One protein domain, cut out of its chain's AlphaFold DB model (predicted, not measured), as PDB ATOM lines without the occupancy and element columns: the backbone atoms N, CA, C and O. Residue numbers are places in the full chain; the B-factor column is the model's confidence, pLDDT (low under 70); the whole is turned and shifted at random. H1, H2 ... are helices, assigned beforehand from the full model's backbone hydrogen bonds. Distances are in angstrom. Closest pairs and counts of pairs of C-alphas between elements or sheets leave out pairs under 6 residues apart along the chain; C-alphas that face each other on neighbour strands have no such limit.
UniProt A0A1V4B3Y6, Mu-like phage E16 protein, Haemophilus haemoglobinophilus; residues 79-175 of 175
ATOM      1  N   ILE A  79     -14.646 131.073 -16.277       85.44
ATOM      2  CA  ILE A  79     -14.017 130.361 -17.395       85.44
ATOM      3  C   ILE A  79     -15.061 129.801 -18.370       85.44
ATOM      4  O   ILE A  79     -14.886 129.929 -19.576       85.44
ATOM      5  N   THR A  80     -16.186 129.264 -17.888       88.25
ATOM      6  CA  THR A  80     -17.265 128.745 -18.751       88.25
ATOM      7  C   THR A  80     -17.821 129.834 -19.669       88.25
ATOM      8  O   THR A  80     -18.068 129.591 -20.848       88.25
ATOM      9  N   ASN A  81     -17.976 131.060 -19.162       89.44
ATOM     10  CA  ASN A  81     -18.424 132.183 -19.988       89.44
ATOM     11  C   ASN A  81     -17.373 132.576 -21.031       89.44
ATOM     12  O   ASN A  81     -17.739 132.876 -22.163       89.44
ATOM     13  N   LYS A  82     -16.083 132.510 -20.684       91.38
ATOM     14  CA  LYS A  82     -14.991 132.723 -21.645       91.38
ATOM     15  C   LYS A  82     -14.982 131.663 -22.748       91.38
ATOM     16  O   LYS A  82     -14.812 132.022 -23.904       91.38
ATOM     17  N   ILE A  83     -15.229 130.392 -22.420       94.88
ATOM     18  CA  ILE A  83     -15.337 129.307 -23.413       94.88
ATOM     19  C   ILE A  83     -16.429 129.627 -24.433       94.88
ATOM     20  O   ILE A  83     -16.182 129.575 -25.634       94.88
ATOM     21  N   ARG A  84     -17.618 130.014 -23.957       95.12
ATOM     22  CA  ARG A  84     -18.734 130.399 -24.831       95.12
ATOM     23  C   ARG A  84     -18.395 131.608 -25.695       95.12
ATOM     24  O   ARG A  84     -18.684 131.596 -26.883       95.12
ATOM     25  N   ALA A  85     -17.771 132.629 -25.109       94.00
ATOM     26  CA  ALA A  85     -17.372 133.826 -25.838       94.00
ATOM     27  C   ALA A  85     -16.378 133.499 -26.962       94.00
ATOM     28  O   ALA A  85     -16.585 133.930 -28.090       94.00
ATOM     29  N   VAL A  86     -15.354 132.682 -26.683       96.00
ATOM     30  CA  VAL A  86     -14.388 132.234 -27.699       96.00
ATOM     31  C   VAL A  86     -15.074 131.395 -28.777       96.00
ATOM     32  O   VAL A  86     -14.830 131.623 -29.954       96.00
ATOM     33  N   TRP A  87     -15.961 130.470 -28.405       97.19
ATOM     34  CA  TRP A  87     -16.705 129.651 -29.369       97.19
ATOM     35  C   TRP A  87     -17.571 130.494 -30.315       97.19
ATOM     36  O   TRP A  87     -17.589 130.261 -31.520       97.19
ATOM     37  N   ILE A  88     -18.261 131.505 -29.782       93.69
ATOM     38  CA  ILE A  88     -19.066 132.430 -30.586       93.69
ATOM     39  C   ILE A  88     -18.171 133.271 -31.500       93.69
ATOM     40  O   ILE A  88     -18.477 133.371 -32.687       93.69
ATOM     41  N   ALA A  89     -17.068 133.821 -30.977       93.19
ATOM     42  CA  ALA A  89     -16.109 134.598 -31.761       93.19
ATOM     43  C   ALA A  89     -15.560 133.779 -32.936       93.19
ATOM     44  O   ALA A  89     -15.622 134.225 -34.071       93.19
ATOM     45  N   MET A  90     -15.181 132.519 -32.702       96.56
ATOM     46  CA  MET A  90     -14.753 131.607 -33.768       96.56
ATOM     47  C   MET A  90     -15.807 131.432 -34.872       96.56
ATOM     48  O   MET A  90     -15.449 131.247 -36.030       96.56
ATOM     49  N   GLY A  91     -17.100 131.466 -34.543       94.69
ATOM     50  CA  GLY A  91     -18.159 131.442 -35.553       94.69
ATOM     51  C   GLY A  91     -18.265 132.747 -36.341       94.69
ATOM     52  O   GLY A  91     -18.431 132.716 -37.554       94.69
ATOM     53  N   GLN A  92     -18.142 133.892 -35.665       92.44
ATOM     54  CA  GLN A  92     -18.146 135.218 -36.302       92.44
ATOM     55  C   GLN A  92     -16.951 135.387 -37.244       92.44
ATOM     56  O   GLN A  92     -17.107 135.842 -38.374       92.44
ATOM     57  N   ASP A  93     -15.792 134.904 -36.809       92.38
ATOM     58  CA  ASP A  93     -14.569 134.850 -37.592       92.38
ATOM     59  C   ASP A  93     -14.605 133.698 -38.615       92.38
ATOM     60  O   ASP A  93     -13.588 133.388 -39.211       92.38
ATOM     61  N   ASN A  94     -15.737 133.021 -38.856       93.50
ATOM     62  CA  ASN A  94     -15.883 131.925 -39.832       93.50
ATOM     63  C   ASN A  94     -14.832 130.802 -39.691       93.50
ATOM     64  O   ASN A  94     -14.382 130.219 -40.678       93.50
ATOM     65  N   VAL A  95     -14.362 130.528 -38.475       94.81
ATOM     66  CA  VAL A  95     -13.449 129.415 -38.159       94.81
ATOM     67  C   VAL A  95     -14.228 128.112 -38.003       94.81
ATOM     68  O   VAL A  95     -13.713 127.034 -38.302       94.81
ATOM     69  N   ILE A  96     -15.468 128.218 -37.531       95.38
ATOM     70  CA  ILE A  96     -16.413 127.116 -37.373       95.38
ATOM     71  C   ILE A  96     -17.734 127.464 -38.053       95.38
ATOM     72  O   ILE A  96     -18.127 128.626 -38.089       95.38
ATOM     73  N   GLU A  97     -18.434 126.447 -38.546       92.50
ATOM     74  CA  GLU A  97     -19.722 126.620 -39.232       92.50
ATOM     75  C   GLU A  97     -20.900 126.778 -38.254       92.50
ATOM     76  O   GLU A  97     -21.829 127.538 -38.515       92.50
ATOM     77  N   ASP A  98     -20.867 126.079 -37.111       92.00
ATOM     78  CA  ASP A  98     -21.942 126.082 -36.109       92.00
ATOM     79  C   ASP A  98     -21.421 126.559 -34.745       92.00
ATOM     80  O   ASP A  98     -20.785 125.811 -33.998       92.00
ATOM     81  N   SER A  99     -21.734 127.811 -34.397       93.19
ATOM     82  CA  SER A  99     -21.390 128.422 -33.107       93.19
ATOM     83  C   SER A  99     -22.433 128.189 -32.002       93.19
ATOM     84  O   SER A  99     -22.398 128.838 -30.954       93.19
ATOM     85  N   SER A 100     -23.369 127.252 -32.187       91.88
ATOM     86  CA  SER A 100     -24.395 126.945 -31.188       91.88
ATOM     87  C   SER A 100     -23.833 126.248 -29.943       91.88
ATOM     88  O   SER A 100     -22.846 125.513 -29.984       91.88
ATOM     89  N   GLU A 101     -24.539 126.404 -28.818       88.31
ATOM     90  CA  GLU A 101     -24.255 125.679 -27.568       88.31
ATOM     91  C   GLU A 101     -24.279 124.156 -27.756       88.31
ATOM     92  O   GLU A 101     -23.537 123.421 -27.106       88.31
ATOM     93  N   ARG A 102     -25.121 123.652 -28.664       91.38
ATOM     94  CA  ARG A 102     -25.196 122.219 -28.958       91.38
ATOM     95  C   ARG A 102     -23.904 121.724 -29.606       91.38
ATOM     96  O   ARG A 102     -23.378 120.700 -29.174       91.38
ATOM     97  N   ALA A 103     -23.387 122.456 -30.594       92.06
ATOM     98  CA  ALA A 103     -22.118 122.138 -31.240       92.06
ATOM     99  C   ALA A 103     -20.943 122.232 -30.255       92.06
ATOM    100  O   ALA A 103     -20.101 121.334 -30.220       92.06
ATOM    101  N   LEU A 104     -20.948 123.243 -29.379       94.62
ATOM    102  CA  LEU A 104     -19.958 123.376 -28.313       94.62
ATOM    103  C   LEU A 104     -19.969 122.170 -27.358       94.62
ATOM    104  O   LEU A 104     -18.915 121.604 -27.066       94.62
ATOM    105  N   ASN A 105     -21.144 121.739 -26.889       92.25
ATOM    106  CA  ASN A 105     -21.259 120.570 -26.012       92.25
ATOM    107  C   ASN A 105     -20.800 119.285 -26.717       92.25
ATOM    108  O   ASN A 105     -20.066 118.499 -26.124       92.25
ATOM    109  N   ALA A 106     -21.150 119.104 -27.994       92.06
ATOM    110  CA  ALA A 106     -20.697 117.960 -28.781       92.06
ATOM    111  C   ALA A 106     -19.168 117.948 -28.970       92.06
ATOM    112  O   ALA A 106     -18.533 116.897 -28.859       92.06
ATOM    113  N   TYR A 107     -18.555 119.111 -29.221       94.19
ATOM    114  CA  TYR A 107     -17.099 119.240 -29.278       94.19
ATOM    115  C   TYR A 107     -16.460 118.932 -27.920       94.19
ATOM    116  O   TYR A 107     -15.527 118.133 -27.841       94.19
ATOM    117  N   MET A 108     -17.006 119.490 -26.837       93.25
ATOM    118  CA  MET A 108     -16.560 119.209 -25.474       93.25
ATOM    119  C   MET A 108     -16.602 117.708 -25.169       93.25
ATOM    120  O   MET A 108     -15.602 117.171 -24.694       93.25
ATOM    121  N   HIS A 109     -17.685 117.002 -25.513       90.75
ATOM    122  CA  HIS A 109     -17.794 115.552 -25.304       90.75
ATOM    123  C   HIS A 109     -16.664 114.787 -25.994       90.75
ATOM    124  O   HIS A 109     -16.045 113.925 -25.372       90.75
ATOM    125  N   LYS A 110     -16.328 115.141 -27.242       90.31
ATOM    126  CA  LYS A 110     -15.228 114.503 -27.989       90.31
ATOM    127  C   LYS A 110     -13.869 114.660 -27.297       90.31
ATOM    128  O   LYS A 110     -13.042 113.753 -27.374       90.31
ATOM    129  N   ILE A 111     -13.632 115.793 -26.636       89.31
ATOM    130  CA  ILE A 111     -12.345 116.119 -26.002       89.31
ATOM    131  C   ILE A 111     -12.256 115.605 -24.558       89.31
ATOM    132  O   ILE A 111     -11.196 115.151 -24.123       89.31
ATOM    133  N   ILE A 112     -13.350 115.709 -23.804       86.69
ATOM    134  CA  ILE A 112     -13.374 115.559 -22.343       86.69
ATOM    135  C   ILE A 112     -13.907 114.190 -21.909       86.69
ATOM    136  O   ILE A 112     -13.389 113.631 -20.942       86.69
ATOM    137  N   ASN A 113     -14.889 113.623 -22.620       85.62
ATOM    138  CA  ASN A 113     -15.550 112.376 -22.212       85.62
ATOM    139  C   ASN A 113     -14.883 111.108 -22.770       85.62
ATOM    140  O   ASN A 113     -15.267 110.010 -22.382       85.62
ATOM    141  N   LYS A 114     -13.874 111.232 -23.644       77.25
ATOM    142  CA  LYS A 114     -13.283 110.098 -24.382       77.25
ATOM    143  C   LYS A 114     -12.796 108.944 -23.488       77.25
ATOM    144  O   LYS A 114     -12.879 107.803 -23.914       77.25
ATOM    145  N   ASN A 115     -12.337 109.236 -22.267       70.62
ATOM    146  CA  ASN A 115     -11.796 108.253 -21.317       70.62
ATOM    147  C   ASN A 115     -12.366 108.443 -19.900       70.62
ATOM    148  O   ASN A 115     -11.623 108.389 -18.918       70.62
ATOM    149  N   ARG A 116     -13.661 108.757 -19.776       73.75
ATOM    150  CA  ARG A 116     -14.283 109.042 -18.476       73.75
ATOM    151  C   ARG A 116     -15.399 108.080 -18.112       73.75
ATOM    152  O   ARG A 116     -16.264 107.796 -18.928       73.75
ATOM    153  N   ASN A 117     -15.413 107.698 -16.836       68.38
ATOM    154  CA  ASN A 117     -16.500 106.927 -16.230       68.38
ATOM    155  C   ASN A 117     -17.737 107.799 -15.956       68.38
ATOM    156  O   ASN A 117     -18.861 107.326 -16.075       68.38
ATOM    157  N   ILE A 118     -17.534 109.078 -15.609       75.81
ATOM    158  CA  ILE A 118     -18.610 110.055 -15.398       75.81
ATOM    159  C   ILE A 118     -18.625 111.021 -16.582       75.81
ATOM    160  O   ILE A 118     -17.647 111.733 -16.824       75.81
ATOM    161  N   LEU A 119     -19.733 111.031 -17.322       80.50
ATOM    162  CA  LEU A 119     -19.892 111.855 -18.515       80.50
ATOM    163  C   LEU A 119     -20.315 113.275 -18.145       80.50
ATOM    164  O   LEU A 119     -21.327 113.485 -17.475       80.50
ATOM    165  N   MET A 120     -19.579 114.259 -18.656       80.50
ATOM    166  CA  MET A 120     -19.979 115.658 -18.566       80.50
ATOM    167  C   MET A 120     -21.050 115.939 -19.612       80.50
ATOM    168  O   MET A 120     -20.827 115.717 -20.802       80.50
ATOM    169  N   LEU A 121     -22.215 116.416 -19.175       80.81
ATOM    170  CA  LEU A 121     -23.356 116.645 -20.065       80.81
ATOM    171  C   LEU A 121     -23.259 117.980 -20.802       80.81
ATOM    172  O   LEU A 121     -23.622 118.056 -21.973       80.81
ATOM    173  N   ASN A 122     -22.743 119.022 -20.148       85.75
ATOM    174  CA  ASN A 122     -22.606 120.347 -20.740       85.75
ATOM    175  C   ASN A 122     -21.357 121.080 -20.231       85.75
ATOM    176  O   ASN A 122     -20.792 120.722 -19.198       85.75
ATOM    177  N   VAL A 123     -20.928 122.126 -20.947       85.44
ATOM    178  CA  VAL A 123     -19.729 122.918 -20.597       85.44
ATOM    179  C   VAL A 123     -19.825 123.555 -19.205       85.44
ATOM    180  O   VAL A 123     -18.811 123.815 -18.564       85.44
ATOM    181  N   GLN A 124     -21.035 123.797 -18.699       85.06
ATOM    182  CA  GLN A 124     -21.236 124.353 -17.363       85.06
ATOM    183  C   GLN A 124     -20.997 123.338 -16.237       85.06
ATOM    184  O   GLN A 124     -20.740 123.745 -15.106       85.06
ATOM    185  N   SER A 125     -21.045 122.042 -16.541       84.44
ATOM    186  CA  SER A 125     -20.706 120.970 -15.606       84.44
ATOM    187  C   SER A 125     -19.201 120.722 -15.480       84.44
ATOM    188  O   SER A 125     -18.814 119.943 -14.618       84.44
ATOM    189  N   LEU A 126     -18.364 121.364 -16.305       84.12
ATOM    190  CA  LEU A 126     -16.912 121.183 -16.255       84.12
ATOM    191  C   LEU A 126     -16.316 121.708 -14.949       84.12
ATOM    192  O   LEU A 126     -16.632 122.816 -14.498       84.12
ATOM    193  N   GLU A 127     -15.373 120.953 -14.398       83.75
ATOM    194  CA  GLU A 127     -14.531 121.419 -13.305       83.75
ATOM    195  C   GLU A 127     -13.527 122.476 -13.788       83.75
ATOM    196  O   GLU A 127     -13.214 122.589 -14.977       83.75
ATOM    197  N   GLN A 128     -12.978 123.263 -12.857       82.75
ATOM    198  CA  GLN A 128     -12.116 124.408 -13.173       82.75
ATOM    199  C   GLN A 128     -10.910 124.036 -14.050       82.75
ATOM    200  O   GLN A 128     -10.600 124.756 -15.002       82.75
ATOM    201  N   TYR A 129     -10.256 122.910 -13.758       85.00
ATOM    202  CA  TYR A 129      -9.122 122.414 -14.540       85.00
ATOM    203  C   TYR A 129      -9.529 122.063 -15.978       85.00
ATOM    204  O   TYR A 129      -8.865 122.450 -16.940       85.00
ATOM    205  N   GLU A 130     -10.655 121.375 -16.140       87.12
ATOM    206  CA  GLU A 130     -11.149 120.932 -17.443       87.12
ATOM    207  C   GLU A 130     -11.630 122.096 -18.297       87.12
ATOM    208  O   GLU A 130     -11.335 122.155 -19.489       87.12
ATOM    209  N   ALA A 131     -12.338 123.039 -17.673       90.00
ATOM    210  CA  ALA A 131     -12.769 124.269 -18.309       90.00
ATOM    211  C   ALA A 131     -11.554 125.081 -18.782       90.00
ATOM    212  O   ALA A 131     -11.539 125.557 -19.915       90.00
ATOM    213  N   GLY A 132     -10.508 125.191 -17.953       90.19
ATOM    214  CA  GLY A 132      -9.254 125.844 -18.335       90.19
ATOM    215  C   GLY A 132      -8.580 125.155 -19.522       90.19
ATOM    216  O   GLY A 132      -8.226 125.810 -20.501       90.19
ATOM    217  N   ARG A 133      -8.481 123.821 -19.487       92.81
ATOM    218  CA  ARG A 133      -7.922 123.030 -20.590       92.81
ATOM    219  C   ARG A 133      -8.719 123.200 -21.885       92.81
ATOM    220  O   ARG A 133      -8.119 123.400 -22.936       92.81
ATOM    221  N   LEU A 134     -10.051 123.136 -21.824       94.12
ATOM    222  CA  LEU A 134     -10.911 123.319 -22.995       94.12
ATOM    223  C   LEU A 134     -10.777 124.734 -23.570       94.12
ATOM    224  O   LEU A 134     -10.667 124.883 -24.784       94.12
ATOM    225  N   LEU A 135     -10.730 125.759 -22.712       94.75
ATOM    226  CA  LEU A 135     -10.528 127.145 -23.133       94.75
ATOM    227  C   LEU A 135      -9.215 127.319 -23.905       94.75
ATOM    228  O   LEU A 135      -9.215 127.917 -24.980       94.75
ATOM    229  N   GLU A 136      -8.109 126.776 -23.399       95.50
ATOM    230  CA  GLU A 136      -6.811 126.887 -24.073       95.50
ATOM    231  C   GLU A 136      -6.757 126.090 -25.385       95.50
ATOM    232  O   GLU A 136      -6.140 126.540 -26.350       95.50
ATOM    233  N   ILE A 137      -7.450 124.950 -25.480       95.88
ATOM    234  CA  ILE A 137      -7.596 124.217 -26.750       95.88
ATOM    235  C   ILE A 137      -8.305 125.089 -27.795       95.88
ATOM    236  O   ILE A 137      -7.812 125.215 -28.918       95.88
ATOM    237  N   LEU A 138      -9.424 125.721 -27.425       96.88
ATOM    238  CA  LEU A 138     -10.180 126.587 -28.334       96.88
ATOM    239  C   LEU A 138      -9.363 127.806 -28.768       96.88
ATOM    240  O   LEU A 138      -9.282 128.089 -29.960       96.88
ATOM    241  N   LYS A 139      -8.691 128.479 -27.826       95.69
ATOM    242  CA  LYS A 139      -7.827 129.628 -28.134       95.69
ATOM    243  C   LYS A 139      -6.702 129.251 -29.090       95.69
ATOM    244  O   LYS A 139      -6.454 129.972 -30.048       95.69
ATOM    245  N   ASN A 140      -6.041 128.114 -28.873       96.31
ATOM    246  CA  ASN A 140      -4.960 127.665 -29.750       96.31
ATOM    247  C   ASN A 140      -5.458 127.291 -31.149       96.31
ATOM    248  O   ASN A 140      -4.789 127.602 -32.135       96.31
ATOM    249  N   TRP A 141      -6.629 126.656 -31.252       96.69
ATOM    250  CA  TRP A 141      -7.240 126.381 -32.549       96.69
ATOM    251  C   TRP A 141      -7.580 127.683 -33.275       96.69
ATOM    252  O   TRP A 141      -7.140 127.870 -34.409       96.69
ATOM    253  N   HIS A 142      -8.279 128.597 -32.605       96.81
ATOM    254  CA  HIS A 142      -8.647 129.883 -33.176       96.81
ATOM    255  C   HIS A 142      -7.409 130.654 -33.652       96.81
ATOM    256  O   HIS A 142      -7.301 130.994 -34.827       96.81
ATOM    257  N   LYS A 143      -6.413 130.803 -32.771       95.94
ATOM    258  CA  LYS A 143      -5.136 131.462 -33.061       95.94
ATOM    259  C   LYS A 143      -4.464 130.921 -34.318       95.94
ATOM    260  O   LYS A 143      -3.993 131.700 -35.136       95.94
ATOM    261  N   ARG A 144      -4.394 129.595 -34.460       95.94
ATOM    262  CA  ARG A 144      -3.743 128.952 -35.608       95.94
ATOM    263  C   ARG A 144      -4.418 129.347 -36.921       95.94
ATOM    264  O   ARG A 144      -3.718 129.670 -37.869       95.94
ATOM    265  N   VAL A 145      -5.750 129.339 -36.952       96.69
ATOM    266  CA  VAL A 145      -6.520 129.691 -38.153       96.69
ATOM    267  C   VAL A 145      -6.407 131.183 -38.467       96.69
ATOM    268  O   VAL A 145      -6.247 131.545 -39.629       96.69
ATOM    269  N   LEU A 146      -6.438 132.054 -37.453       95.38
ATOM    270  CA  LEU A 146      -6.261 133.492 -37.671       95.38
ATOM    271  C   LEU A 146      -4.866 133.822 -38.203       95.38
ATOM    272  O   LEU A 146      -4.760 134.575 -39.163       95.38
ATOM    273  N   ILE A 147      -3.811 133.230 -37.632       94.88
ATOM    274  CA  ILE A 147      -2.438 133.419 -38.124       94.88
ATOM    275  C   ILE A 147      -2.346 133.019 -39.594       94.88
ATOM    276  O   ILE A 147      -1.885 133.817 -40.397       94.88
ATOM    277  N   GLU A 148      -2.845 131.840 -39.963       94.88
ATOM    278  CA  GLU A 148      -2.827 131.370 -41.352       94.88
ATOM    279  C   GLU A 148      -3.507 132.364 -42.310       94.88
ATOM    280  O   GLU A 148      -2.998 132.639 -43.397       94.88
ATOM    281  N   ARG A 149      -4.625 132.970 -41.890       95.19
ATOM    282  CA  ARG A 149      -5.342 133.983 -42.679       95.19
ATOM    283  C   ARG A 149      -4.615 135.320 -42.756       95.19
ATOM    284  O   ARG A 149      -4.624 135.935 -43.819       95.19
ATOM    285  N   ILE A 150      -4.010 135.764 -41.656       93.94
ATOM    286  CA  ILE A 150      -3.195 136.982 -41.619       93.94
ATOM    287  C   ILE A 150      -1.996 136.809 -42.551       93.94
ATOM    288  O   ILE A 150      -1.833 137.612 -43.460       93.94
ATOM    289  N   GLU A 151      -1.227 135.728 -42.394       94.38
ATOM    290  CA  GLU A 151      -0.042 135.437 -43.213       94.38
ATOM    291  C   GLU A 151      -0.400 135.318 -44.702       94.38
ATOM    292  O   GLU A 151       0.330 135.810 -45.558       94.38
ATOM    293  N   SER A 152      -1.559 134.731 -45.022       93.81
ATOM    294  CA  SER A 152      -2.053 134.654 -46.403       93.81
ATOM    295  C   SER A 152      -2.417 136.021 -46.995       93.81
ATOM    296  O   SER A 152      -2.353 136.190 -48.211       93.81
ATOM    297  N   LYS A 153      -2.818 136.991 -46.163       92.81
ATOM    298  CA  LYS A 153      -3.231 138.334 -46.598       92.81
ATOM    299  C   LYS A 153      -2.067 139.324 -46.651       92.81
ATOM    300  O   LYS A 153      -2.022 140.139 -47.567       92.81
ATOM    301  N   THR A 154      -1.151 139.269 -45.686       92.56
ATOM    302  CA  THR A 154       0.003 140.180 -45.598       92.56
ATOM    303  C   THR A 154       1.220 139.667 -46.366       92.56
ATOM    304  O   THR A 154       2.052 140.465 -46.782       92.56
ATOM    305  N   GLY A 155       1.348 138.348 -46.552       90.38
ATOM    306  CA  GLY A 155       2.554 137.710 -47.091       90.38
ATOM    307  C   GLY A 155       3.717 137.634 -46.092       90.38
ATOM    308  O   GLY A 155       4.767 137.075 -46.411       90.38
ATOM    309  N   GLU A 156       3.539 138.157 -44.878       88.81
ATOM    310  CA  GLU A 156       4.548 138.172 -43.822       88.81
ATOM    311  C   GLU A 156       4.246 137.113 -42.767       88.81
ATOM    312  O   GLU A 156       3.102 136.928 -42.360       88.81
ATOM    313  N   LYS A 157       5.292 136.430 -42.286       89.56
ATOM    314  CA  LYS A 157       5.142 135.442 -41.215       89.56
ATOM    315  C   LYS A 157       4.962 136.116 -39.866       89.56
ATOM    316  O   LYS A 157       5.759 136.971 -39.477       89.56
ATOM    317  N   MET A 158       3.984 135.642 -39.107       88.81
ATOM    318  CA  MET A 158       3.717 136.144 -37.768       88.81
ATOM    319  C   MET A 158       4.809 135.708 -36.774       88.81
ATOM    320  O   MET A 158       5.407 134.631 -36.911       88.81
ATOM    321  N   PRO A 159       5.070 136.499 -35.715       88.81
ATOM    322  CA  PRO A 159       6.053 136.143 -34.700       88.81
ATOM    323  C   PRO A 159       5.756 134.790 -34.040       88.81
ATOM    324  O   PRO A 159       4.642 134.530 -33.578       88.81
ATOM    325  N   ARG A 160       6.789 133.945 -33.888       81.00
ATOM    326  CA  ARG A 160       6.660 132.594 -33.294       81.00
ATOM    327  C   ARG A 160       6.036 132.591 -31.891       81.00
ATOM    328  O   ARG A 160       5.404 131.611 -31.502       81.00
ATOM    329  N   LYS A 161       6.227 133.663 -31.117       86.00
ATOM    330  CA  LYS A 161       5.682 133.836 -29.761       86.00
ATOM    331  C   LYS A 161       4.799 135.080 -29.699       86.00
ATOM    332  O   LYS A 161       5.200 136.095 -29.146       86.00
ATOM    333  N   ILE A 162       3.602 134.988 -30.263       89.88
ATOM    334  CA  ILE A 162       2.576 136.029 -30.142       89.88
ATOM    335  C   ILE A 162       1.471 135.617 -29.157       89.88
ATOM    336  O   ILE A 162       1.101 134.440 -29.085       89.88
ATOM    337  N   GLY A 163       0.962 136.561 -28.364       91.62
ATOM    338  CA  GLY A 163      -0.190 136.343 -27.483       91.62
ATOM    339  C   GLY A 163      -1.474 136.061 -28.270       91.62
ATOM    340  O   GLY A 163      -1.570 136.404 -29.443       91.62
ATOM    341  N   TYR A 164      -2.455 135.411 -27.642       92.44
ATOM    342  CA  TYR A 164      -3.756 135.165 -28.279       92.44
ATOM    343  C   TYR A 164      -4.493 136.474 -28.584       92.44
ATOM    344  O   TYR A 164      -4.952 136.663 -29.705       92.44
ATOM    345  N   ASP A 165      -4.541 137.379 -27.607       91.62
ATOM    346  CA  ASP A 165      -5.268 138.643 -27.729       91.62
ATOM    347  C   ASP A 165      -4.659 139.530 -28.827       91.62
ATOM    348  O   ASP A 165      -5.389 140.039 -29.669       91.62
ATOM    349  N   ASN A 166      -3.326 139.580 -28.921       93.62
ATOM    350  CA  ASN A 166      -2.631 140.304 -29.991       93.62
ATOM    351  C   ASN A 166      -2.955 139.743 -31.389       93.62
ATOM    352  O   ASN A 166      -3.033 140.498 -32.346       93.62
ATOM    353  N   VAL A 167      -3.137 138.421 -31.536       93.50
ATOM    354  CA  VAL A 167      -3.534 137.835 -32.833       93.50
ATOM    355  C   VAL A 167      -4.951 138.248 -33.208       93.50
ATOM    356  O   VAL A 167      -5.203 138.512 -34.379       93.50
ATOM    357  N   ILE A 168      -5.865 138.302 -32.234       93.50
ATOM    358  CA  ILE A 168      -7.225 138.799 -32.473       93.50
ATOM    359  C   ILE A 168      -7.168 140.259 -32.910       93.50
ATOM    360  O   ILE A 168      -7.782 140.594 -33.912       93.50
ATOM    361  N   GLU A 169      -6.429 141.104 -32.192       93.31
ATOM    362  CA  GLU A 169      -6.297 142.526 -32.516       93.31
ATOM    363  C   GLU A 169      -5.791 142.724 -33.949       93.31
ATOM    364  O   GLU A 169      -6.488 143.331 -34.757       93.31
ATOM    365  N   CYS A 170      -4.679 142.078 -34.321       91.00
ATOM    366  CA  CYS A 170      -4.173 142.125 -35.694       91.00
ATOM    367  C   CYS A 170      -5.187 141.606 -36.726       91.00
ATOM    368  O   CYS A 170      -5.250 142.115 -37.842       91.00
ATOM    369  N   TYR A 171      -5.967 140.572 -36.393       93.00
ATOM    370  CA  TYR A 171      -6.985 140.047 -37.302       93.00
ATOM    371  C   TYR A 171      -8.111 141.061 -37.536       93.00
ATOM    372  O   TYR A 171      -8.470 141.301 -38.683       93.00
ATOM    373  N   GLN A 172      -8.626 141.679 -36.471       91.75
ATOM    374  CA  GLN A 172      -9.712 142.663 -36.548       91.75
ATOM    375  C   GLN A 172      -9.273 143.978 -37.211       91.75
ATOM    376  O   GLN A 172     -10.090 144.672 -37.801       91.75
ATOM    377  N   GLU A 173      -7.988 144.337 -37.143       91.69
ATOM    378  CA  GLU A 173      -7.455 145.484 -37.893       91.69
ATOM    379  C   GLU A 173      -7.380 145.216 -39.403       91.69
ATOM    380  O   GLU A 173      -7.466 146.142 -40.210       91.69
ATOM    381  N   LEU A 174      -7.203 143.953 -39.799       90.19
ATOM    382  CA  LEU A 174      -7.008 143.569 -41.193       90.19
ATOM    383  C   LEU A 174      -8.303 143.186 -41.918       90.19
ATOM    384  O   LEU A 174      -8.309 143.244 -43.152       90.19
ATOM    385  N   PHE A 175      -9.351 142.738 -41.225       89.06
ATOM    386  CA  PHE A 175     -10.585 142.187 -41.807       89.06
ATOM    387  C   PHE A 175     -11.826 142.917 -41.303       89.06
ATOM    388  O   PHE A 175     -12.700 143.176 -42.162       89.06
TER     389      PHE A 175
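AT A GLANCE: This is residues 79 to 175 of the 175 residues of the protein "Mu-like phage E16 protein" of Haemophilus haemoglobinophilus (UniProt A0A1V4B3Y6). One long helix, H3, makes the length of the domain, with two shorter helices beside it: H1 is packed along it with Ile 83 next to Leu 135, and H4 is packed on its residues 139 to 150. H2 is set crosswise to H1 and H3 near the beginning of H3, and the loop of residues 113 to 127 makes the far tip at that end. The printed part has 97 residues, with four named helices that follow along the chain as H1, H2, H3 and H4, and with no named strand; its class is all helix. The whole is only just compact, close to loose, with a radius of gyration of the C-alphas of 14.7 A, and elongated, with spans of 47 by 25 by 21 A.

IN THESE COORDINATES: H3, residues 128 to 154, is the longest helix, 38.0 A from C-alpha 128 at (-12.116, 124.408, -13.173) to C-alpha 154 at (0.003, 140.180, -45.598). H1, residues 79 to 92, measures 20.0 A and begins with C-alpha 79 at (-14.017, 130.361, -17.395). H2, residues 101 to 112, measures 15.8 A. H4, residues 164 to 174, measures 15.7 A and ends with C-alpha 174 at (-7.008, 143.569, -41.193).

HOW THE PARTS SIT: H3 is the hub and touches the three other helices. H1 and H3 touch, their closest C-alphas being those of Ile 83 and Leu 135, 5.3 A apart; they run the same way at a shallow tilt of 25 degrees. H4 touches residues 139 to 150 of H3 alone, and the closest C-alphas are those of Lys 143 and Tyr 164, 6.2 A apart. H3 and H4 run the same way at a shallow tilt of 33 degrees, only just short of steep. H2 and H3 only just touch, with 3 pairs of C-alphas within 8 A, the closest being those of Met 108 and Leu 134 at 7.4 A. Their lines are about perpendicular at 73 degrees, only just beyond steep. H1 and H2 also only just touch, with 3 pairs of C-alphas within 8 A; the closest are those of Trp 87 and Leu 104, 7.1 A apart. They run opposite ways at a steep tilt of 64 degrees. H4 is apart from H1 and from H2. In H1, H2, H3 and H4 every O i to N i+4 pair is within hydrogen-bond range.

THE WHOLE: The two C-alphas farthest apart are those of Asn 117 and Gly 155, at 47.6 A. The printed part has no cut and ends at Phe 175, the chain's last residue. The link from H2 to H3, 15 residues, is long; those from H1 to H2 and from H3 to H4 are short. The mean pLDDT of the printed part is 90.4, and residue 117 alone is under 70.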